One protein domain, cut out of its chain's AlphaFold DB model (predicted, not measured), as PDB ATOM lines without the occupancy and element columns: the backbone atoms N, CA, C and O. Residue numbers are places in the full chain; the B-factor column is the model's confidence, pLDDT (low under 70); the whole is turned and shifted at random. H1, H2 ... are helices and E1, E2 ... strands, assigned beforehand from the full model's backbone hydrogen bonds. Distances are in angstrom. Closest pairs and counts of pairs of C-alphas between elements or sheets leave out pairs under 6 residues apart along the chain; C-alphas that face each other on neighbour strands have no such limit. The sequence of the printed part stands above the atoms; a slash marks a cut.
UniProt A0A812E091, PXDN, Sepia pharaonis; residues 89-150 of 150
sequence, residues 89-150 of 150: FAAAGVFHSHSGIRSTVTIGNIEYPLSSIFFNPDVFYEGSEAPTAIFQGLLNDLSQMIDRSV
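This is residues 89 to 150 of the 150 residues of the protein "PXDN" of Sepia pharaonis (UniProt A0A812E091). A small, loose body holds a two-stranded hairpin, E1 and E2, with the helix H3 beside E1 and the short helix H2 directly after E2. The helix H1 lies off at one end of the long axis, and the tail after H3, residues 141 to 150, runs back toward that end, while the stretch 118 to 129 loops out at the other. The printed part has 62 residues, with three named helices and two named strands in the order H1, E1, E2, H2, H3; the sheet, of order E1 - E2, is antiparallel, and the class is mixed, helices and strands. The whole is loose, with a radius of gyration of the C-alphas of 13.6 A, and spans 43 by 21 by 18 A.

H1 is residues 89 to 99, 15.6 A from first to last C-alpha, and begins at C-alpha 89 at (188.415, 147.236, 217.629). E1 is residues 104 to 107, 9.9 A long, with C-alpha 104 at (197.286, 122.163, 223.919). E2 is residues 110 to 113, 10.1 A long. H2 is residues 114 to 117, 5.4 A long. H3 is residues 130 to 140, 15.6 A long, and ends at C-alpha 140 at (208.310, 127.129, 220.035).

E1 and E2 are a hairpin of antiparallel neighbours, with 148 degrees between their directions. C-alphas 106 and 111 face each other at 4.2 A. N 105 and O 112 are within hydrogen-bond range at 2.8 A, and N 112 and O 105 at 2.9 A. H3 and E1 have 11 pairs of C-alphas within 8 A, the closest being those of Thr 106 and Gly 137, 4.8 A apart. E2 and H3 are apart. The closest C-alphas of E1 and H2 are those of Thr 104 and Leu 114, at 4.8 A. H1 is apart from E2, H2 and H3, and H2 is apart from H3. Every O i to N i+4 pair is within hydrogen-bond range in H3, and 5 of 7 are in H1; H2 is too short for such a pair.

The two C-alphas farthest apart are those of Ser 128 and Val 150, at 43.6 A. The printed part has no cut, and Val 150 is the chain's last residue. The link from H2 to H3, 12 residues, is long; the other three links are tight. The mean pLDDT of the printed part is 79.0, and it is under 70 at residues 93 to 95, 97, 126 to 128 and 147 to 150.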
ATOM      1  N   PHE A  89     187.175 147.878 217.192       76.75
ATOM      2  CA  PHE A  89     188.415 147.236 217.629       76.75
ATOM      3  C   PHE A  89     188.150 146.222 218.747       76.75
ATOM      4  O   PHE A  89     188.688 145.122 218.707       76.75
ATOM      5  N   ALA A  90     187.287 146.561 219.713       75.25
ATOM      6  CA  ALA A  90     186.926 145.648 220.798       75.25
ATOM      7  C   ALA A  90     186.265 144.359 220.277       75.25
ATOM      8  O   ALA A  90     186.572 143.278 220.769       75.25
ATOM      9  N   ALA A  91     185.409 144.457 219.255       74.62
ATOM     10  CA  ALA A  91     184.813 143.291 218.615       74.62
ATOM     11  C   ALA A  91     185.859 142.479 217.831       74.62
ATOM     12  O   ALA A  91     186.028 141.291 218.086       74.62
ATOM     13  N   ALA A  92     186.602 143.112 216.917       73.00
ATOM     14  CA  ALA A  92     187.542 142.408 216.041       73.00
ATOM     15  C   ALA A  92     188.739 141.790 216.791       73.00
ATOM     16  O   ALA A  92     189.145 140.665 216.496       73.00
ATOM     17  N   GLY A  93     189.291 142.495 217.785       67.06
ATOM     18  CA  GLY A  93     190.469 142.046 218.534       67.06
ATOM     19  C   GLY A  93     190.224 140.783 219.366       67.06
ATOM     20  O   GLY A  93     191.116 139.939 219.484       67.06
ATOM     21  N   VAL A  94     189.006 140.612 219.892       60.97
ATOM     22  CA  VAL A  94     188.613 139.411 220.648       60.97
ATOM     23  C   VAL A  94     188.616 138.181 219.731       60.97
ATOM     24  O   VAL A  94     189.226 137.169 220.073       60.97
ATOM     25  N   PHE A  95     188.039 138.269 218.531       60.03
ATOM     26  CA  PHE A  95     187.999 137.136 217.594       60.03
ATOM     27  C   PHE A  95     189.372 136.786 217.006       60.03
ATOM     28  O   PHE A  95     189.715 135.604 216.897       60.03
ATOM     29  N   HIS A  96     190.189 137.801 216.706       70.94
ATOM     30  CA  HIS A  96     191.575 137.603 216.277       70.94
ATOM     31  C   HIS A  96     192.377 136.810 217.319       70.94
ATOM     32  O   HIS A  96     193.093 135.872 216.985       70.94
ATOM     33  N   SER A  97     192.213 137.144 218.601       69.56
ATOM     34  CA  SER A  97     192.985 136.520 219.679       69.56
ATOM     35  C   SER A  97     192.519 135.097 220.002       69.56
ATOM     36  O   SER A  97     193.353 134.235 220.264       69.56
ATOM     37  N   HIS A  98     191.208 134.824 219.979       77.56
ATOM     38  CA  HIS A  98     190.669 133.504 220.333       77.56
ATOM     39  C   HIS A  98     190.882 132.436 219.256       77.56
ATOM     40  O   HIS A  98     191.105 131.279 219.604       77.56
ATOM     41  N   SER A  99     190.857 132.807 217.974       80.75
ATOM     42  CA  SER A  99     191.132 131.866 216.873       80.75
ATOM     43  C   SER A  99     192.593 131.409 216.820       80.75
ATOM     44  O   SER A  99     192.877 130.348 216.280       80.75
ATOM     45  N   GLY A 100     193.518 132.161 217.424       81.44
ATOM     46  CA  GLY A 100     194.925 131.771 217.546       81.44
ATOM     47  C   GLY A 100     195.222 130.770 218.673       81.44
ATOM     48  O   GLY A 100     196.348 130.269 218.753       81.44
ATOM     49  N   ILE A 101     194.256 130.477 219.552       84.69
ATOM     50  CA  ILE A 101     194.463 129.644 220.746       84.69
ATOM     51  C   ILE A 101     194.483 128.159 220.375       84.69
ATOM     52  O   ILE A 101     193.566 127.640 219.748       84.69
ATOM     53  N   ARG A 102     195.515 127.447 220.834       85.69
ATOM     54  CA  ARG A 102     195.639 125.995 220.677       85.69
ATOM     55  C   ARG A 102     194.837 125.220 221.725       85.69
ATOM     56  O   ARG A 102     194.613 125.696 222.832       85.69
ATOM     57  N   SER A 103     194.462 123.983 221.400       88.62
ATOM     58  CA  SER A 103     193.861 123.036 222.353       88.62
ATOM     59  C   SER A 103     194.871 122.446 223.345       88.62
ATOM     60  O   SER A 103     194.463 121.852 224.342       88.62
ATOM     61  N   THR A 104     196.168 122.619 223.090       89.25
ATOM     62  CA  THR A 104     197.286 122.163 223.919       89.25
ATOM     63  C   THR A 104     198.345 123.257 224.051       89.25
ATOM     64  O   THR A 104     198.419 124.165 223.219       89.25
ATOM     65  N   VAL A 105     199.150 123.190 225.110       86.31
ATOM     66  CA  VAL A 105     200.258 124.113 225.385       86.31
ATOM     67  C   VAL A 105     201.455 123.310 225.874       86.31
ATOM     68  O   VAL A 105     201.325 122.507 226.802       86.31
ATOM     69  N   THR A 106     202.620 123.551 225.284       87.56
ATOM     70  CA  THR A 106     203.884 122.984 225.750       87.56
ATOM     71  C   THR A 106     204.431 123.804 226.920       87.56
ATOM     72  O   THR A 106     204.495 125.029 226.854       87.56
ATOM     73  N   ILE A 107     204.833 123.142 228.007       85.00
ATOM     74  CA  ILE A 107     205.539 123.756 229.139       85.00
ATOM     75  C   ILE A 107     206.800 122.932 229.393       85.00
ATOM     76  O   ILE A 107     206.734 121.748 229.734       85.00
ATOM     77  N   GLY A 108     207.964 123.547 229.172       83.12
ATOM     78  CA  GLY A 108     209.231 122.819 229.125       83.12
ATOM     79  C   GLY A 108     209.216 121.804 227.981       83.12
ATOM     80  O   GLY A 108     209.117 122.188 226.821       83.12
ATOM     81  N   ASN A 109     209.265 120.513 228.315       82.19
ATOM     82  CA  ASN A 109     209.241 119.412 227.341       82.19
ATOM     83  C   ASN A 109     207.935 118.597 227.376       82.19
ATOM     84  O   ASN A 109     207.886 117.504 226.811       82.19
ATOM     85  N   ILE A 110     206.904 119.074 228.080       85.12
ATOM     86  CA  ILE A 110     205.646 118.343 228.278       85.12
ATOM     87  C   ILE A 110     204.501 119.136 227.651       85.12
ATOM     88  O   ILE A 110     204.347 120.331 227.905       85.12
ATOM     89  N   GLU A 111     203.685 118.467 226.840       88.38
ATOM     90  CA  GLU A 111     202.474 119.039 226.256       88.38
ATOM     91  C   GLU A 111     201.270 118.774 227.168       88.38
ATOM     92  O   GLU A 111     200.977 117.630 227.523       88.38
ATOM     93  N   TYR A 112     200.558 119.838 227.535       87.81
ATOM     94  CA  TYR A 112     199.367 119.780 228.376       87.81
ATOM     95  C   TYR A 112     198.122 120.171 227.573       87.81
ATOM     96  O   TYR A 112     198.171 121.135 226.804       87.81
ATOM     97  N   PRO A 113     196.969 119.507 227.773       91.25
ATOM     98  CA  PRO A 113     195.689 120.023 227.301       91.25
ATOM     99  C   PRO A 113     195.423 121.413 227.885       91.25
ATOM    100  O   PRO A 113     195.549 121.620 229.091       91.25
ATOM    101  N   LEU A 114     194.982 122.370 227.064       88.00
ATOM    102  CA  LEU A 114     194.645 123.709 227.555       88.00
ATOM    103  C   LEU A 114     193.592 123.629 228.670       88.00
ATOM    104  O   LEU A 114     193.690 124.344 229.660       88.00
ATOM    105  N   SER A 115     192.626 122.715 228.548       90.12
ATOM    106  CA  SER A 115     191.569 122.498 229.539       90.12
ATOM    107  C   SER A 115     192.079 122.094 230.926       90.12
ATOM    108  O   SER A 115     191.390 122.374 231.901       90.12
ATOM    109  N   SER A 116     193.256 121.468 231.041       87.38
ATOM    110  CA  SER A 116     193.813 121.067 232.341       87.38
ATOM    111  C   SER A 116     194.623 122.171 233.020       87.38
ATOM    112  O   SER A 116     194.848 122.113 234.227       87.38
ATOM    113  N   ILE A 117     195.079 123.166 232.256       85.38
ATOM    114  CA  ILE A 117     195.884 124.290 232.762       85.38
ATOM    115  C   ILE A 117     195.095 125.602 232.829       85.38
ATOM    116  O   ILE A 117     195.524 126.566 233.466       85.38
ATOM    117  N   PHE A 118     193.943 125.677 232.163       83.38
ATOM    118  CA  PHE A 118     193.088 126.854 232.183       83.38
ATOM    119  C   PHE A 118     192.549 127.070 233.602       83.38
ATOM    120  O   PHE A 118     191.940 126.180 234.184       83.38
ATOM    121  N   PHE A 119     192.816 128.249 234.170       83.81
ATOM    122  CA  PHE A 119     192.572 128.587 235.582       83.81
ATOM    123  C   PHE A 119     193.322 127.746 236.625       83.81
ATOM    124  O   PHE A 119     192.993 127.828 237.806       83.81
ATOM    125  N   ASN A 120     194.362 127.010 236.233       84.75
ATOM    126  CA  ASN A 120     195.230 126.320 237.179       84.75
ATOM    127  C   ASN A 120     196.487 127.168 237.469       84.75
ATOM    128  O   ASN A 120     197.325 127.330 236.576       84.75
ATOM    129  N   PRO A 121     196.637 127.741 238.679       81.44
ATOM    130  CA  PRO A 121     197.826 128.507 239.031       81.44
ATOM    131  C   PRO A 121     199.027 127.622 239.391       81.44
ATOM    132  O   PRO A 121     200.150 128.113 239.316       81.44
ATOM    133  N   ASP A 122     198.824 126.347 239.738       83.31
ATOM    134  CA  ASP A 122     199.871 125.463 240.279       83.31
ATOM    135  C   ASP A 122     201.006 125.238 239.277       83.31
ATOM    136  O   ASP A 122     202.176 125.200 239.650       83.31
ATOM    137  N   VAL A 123     200.678 125.242 237.983       77.69
ATOM    138  CA  VAL A 123     201.643 125.115 236.881       77.69
ATOM    139  C   VAL A 123     202.716 126.217 236.871       77.69
ATOM    140  O   VAL A 123     203.748 126.072 236.227       77.69
ATOM    141  N   PHE A 124     202.492 127.335 237.573       74.62
ATOM    142  CA  PHE A 124     203.467 128.419 237.732       74.62
ATOM    143  C   PHE A 124     204.373 128.263 238.958       74.62
ATOM    144  O   PHE A 124     205.358 128.993 239.072       74.62
ATOM    145  N   TYR A 125     204.037 127.349 239.867       76.19
ATOM    146  CA  TYR A 125     204.755 127.099 241.116       76.19
ATOM    147  C   TYR A 125     205.471 125.741 241.128       76.19
ATOM    148  O   TYR A 125     206.302 125.497 242.005       76.19
ATOM    149  N   GLU A 126     205.190 124.868 240.155       69.06
ATOM    150  CA  GLU A 126     205.894 123.599 239.955       69.06
ATOM    151  C   GLU A 126     207.336 123.828 239.459       69.06
ATOM    152  O   GLU A 126     207.646 123.772 238.272       69.06
ATOM    153  N   GLY A 127     208.242 124.089 240.404       65.62
ATOM    154  CA  GLY A 127     209.670 124.286 240.148       65.62
ATOM    155  C   GLY A 127     210.056 125.751 239.914       65.62
ATOM    156  O   GLY A 127     209.288 126.559 239.399       65.62
ATOM    157  N   SER A 128     211.285 126.116 240.292       59.59
ATOM    158  CA  SER A 128     211.778 127.505 240.262       59.59
ATOM    159  C   SER A 128     211.876 128.124 238.861       59.59
ATOM    160  O   SER A 128     212.033 129.337 238.746       59.59
ATOM    161  N   GLU A 129     211.782 127.319 237.799       71.75
ATOM    162  CA  GLU A 129     211.889 127.768 236.403       71.75
ATOM    163  C   GLU A 129     210.563 127.729 235.629       71.75
ATOM    164  O   GLU A 129     210.551 127.967 234.421       71.75
ATOM    165  N   ALA A 130     209.434 127.473 236.299       75.44
ATOM    166  CA  ALA A 130     208.136 127.323 235.641       75.44
ATOM    167  C   ALA A 130     207.756 128.492 234.696       75.44
ATOM    168  O   ALA A 130     207.360 128.223 233.558       75.44
ATOM    169  N   PRO A 131     207.944 129.784 235.048       81.19
ATOM    170  CA  PRO A 131     207.684 130.880 234.108       81.19
ATOM    171  C   PRO A 131     208.560 130.823 232.848       81.19
ATOM    172  O   PRO A 131     208.071 131.079 231.748       81.19
ATOM    173  N   THR A 132     209.835 130.457 232.991       84.06
ATOM    174  CA  THR A 132     210.777 130.315 231.871       84.06
ATOM    175  C   THR A 132     210.357 129.175 230.949       84.06
ATOM    176  O   THR A 132     210.318 129.356 229.734       84.06
ATOM    177  N   ALA A 133     209.981 128.028 231.518       85.12
ATOM    178  CA  ALA A 133     209.509 126.867 230.770       85.12
ATOM    179  C   ALA A 133     208.228 127.171 229.969       85.12
ATOM    180  O   ALA A 133     208.071 126.696 228.843       85.12
ATOM    181  N   ILE A 134     207.338 128.008 230.517       85.62
ATOM    182  CA  ILE A 134     206.149 128.502 229.807       85.62
ATOM    183  C   ILE A 134     206.554 129.397 228.632       85.62
ATOM    184  O   ILE A 134     206.043 129.216 227.529       85.62
ATOM    185  N   PHE A 135     207.476 130.346 228.826       86.56
ATOM    186  CA  PHE A 135     207.946 131.198 227.726       86.56
ATOM    187  C   PHE A 135     208.654 130.403 226.624       86.56
ATOM    188  O   PHE A 135     208.421 130.671 225.451       86.56
ATOM    189  N   GLN A 136     209.466 129.404 226.978       85.88
ATOM    190  CA  GLN A 136     210.091 128.502 226.006       85.88
ATOM    191  C   GLN A 136     209.043 127.761 225.171       85.88
ATOM    192  O   GLN A 136     209.164 127.709 223.949       85.88
ATOM    193  N   GLY A 137     207.991 127.250 225.814       84.62
ATOM    194  CA  GLY A 137     206.855 126.653 225.118       84.62
ATOM    195  C   GLY A 137     206.189 127.628 224.148       84.62
ATOM    196  O   GLY A 137     206.039 127.313 222.975       84.62
ATOM    197  N   LEU A 138     205.883 128.849 224.596       83.56
ATOM    198  CA  LEU A 138     205.250 129.885 223.765       83.56
ATOM    199  C   LEU A 138     206.112 130.360 222.585       83.56
ATOM    200  O   LEU A 138     205.565 130.818 221.586       83.56
ATOM    201  N   LEU A 139     207.439 130.293 222.698       85.12
ATOM    202  CA  LEU A 139     208.351 130.644 221.606       85.12
ATOM    203  C   LEU A 139     208.446 129.543 220.541       85.12
ATOM    204  O   LEU A 139     208.730 129.847 219.383       85.12
ATOM    205  N   ASN A 140     208.216 128.286 220.925       83.81
ATOM    206  CA  ASN A 140     208.310 127.129 220.035       83.81
ATOM    207  C   ASN A 140     206.952 126.731 219.433       83.81
ATOM    208  O   ASN A 140     206.885 126.299 218.281       83.81
ATOM    209  N   ASP A 141     205.868 126.889 220.194       83.50
ATOM    210  CA  ASP A 141     204.515 126.544 219.771       83.50
ATOM    211  C   ASP A 141     203.931 127.653 218.885       83.50
ATOM    212  O   ASP A 141     203.518 128.713 219.360       83.50
ATOM    213  N   LEU A 142     203.835 127.395 217.580       83.31
ATOM    214  CA  LEU A 142     203.169 128.310 216.651       83.31
ATOM    215  C   LEU A 142     201.679 128.453 216.994       83.31
ATOM    216  O   LEU A 142     200.988 127.460 217.224       83.31
ATOM    217  N   SER A 143     201.161 129.685 216.969       84.62
ATOM    218  CA  SER A 143     199.725 129.937 217.123       84.62
ATOM    219  C   SER A 143     198.914 129.250 216.022       84.62
ATOM    220  O   SER A 143     199.411 129.022 214.914       84.62
ATOM    221  N   GLN A 144     197.635 128.976 216.290       85.00
ATOM    222  CA  GLN A 144     196.730 128.535 215.227       85.00
ATOM    223  C   GLN A 144     196.582 129.616 214.147       85.00
ATOM    224  O   GLN A 144     196.808 130.806 214.391       85.00
ATOM    225  N   MET A 145     196.213 129.187 212.938       80.88
ATOM    226  CA  MET A 145     195.883 130.117 211.867       80.88
ATOM    227  C   MET A 145     194.628 130.889 212.260       80.88
ATOM    228  O   MET A 145     193.573 130.307 212.490       80.88
ATOM    229  N   ILE A 146     194.768 132.206 212.318       75.75
ATOM    230  CA  ILE A 146     193.661 133.111 212.598       75.75
ATOM    231  C   ILE A 146     192.714 133.096 211.403       75.75
ATOM    232  O   ILE A 146     193.157 133.243 210.259       75.75
ATOM    233  N   ASP A 147     191.423 132.928 211.679       66.44
ATOM    234  CA  ASP A 147     190.391 132.978 210.652       66.44
ATOM    235  C   ASP A 147     190.369 134.372 210.007       66.44
ATOM    236  O   ASP A 147     190.303 135.398 210.689       66.44
ATOM    237  N   ARG A 148     190.486 134.404 208.677       63.28
ATOM    238  CA  ARG A 148     190.476 135.632 207.866       63.28
ATOM    239  C   ARG A 148     189.145 135.843 207.147       63.28
ATOM    240  O   ARG A 148     189.014 136.828 206.422       63.28
ATOM    241  N   SER A 149     188.193 134.926 207.307       51.19
ATOM    242  CA  SER A 149     186.865 135.025 206.715       51.19
ATOM    243  C   SER A 149     185.896 135.686 207.695       51.19
ATOM    244  O   SER A 149     185.570 135.139 208.744       51.19
ATOM    245  N   VAL A 150     185.473 136.903 207.355       45.91
ATOM    246  CA  VAL A 150     184.320 137.588 207.951       45.91
ATOM    247  C   VAL A 150     183.339 137.881 206.832       45.91
ATOM    248  O   VAL A 150     183.813 138.343 205.768       45.91
TER     249      VAL A 150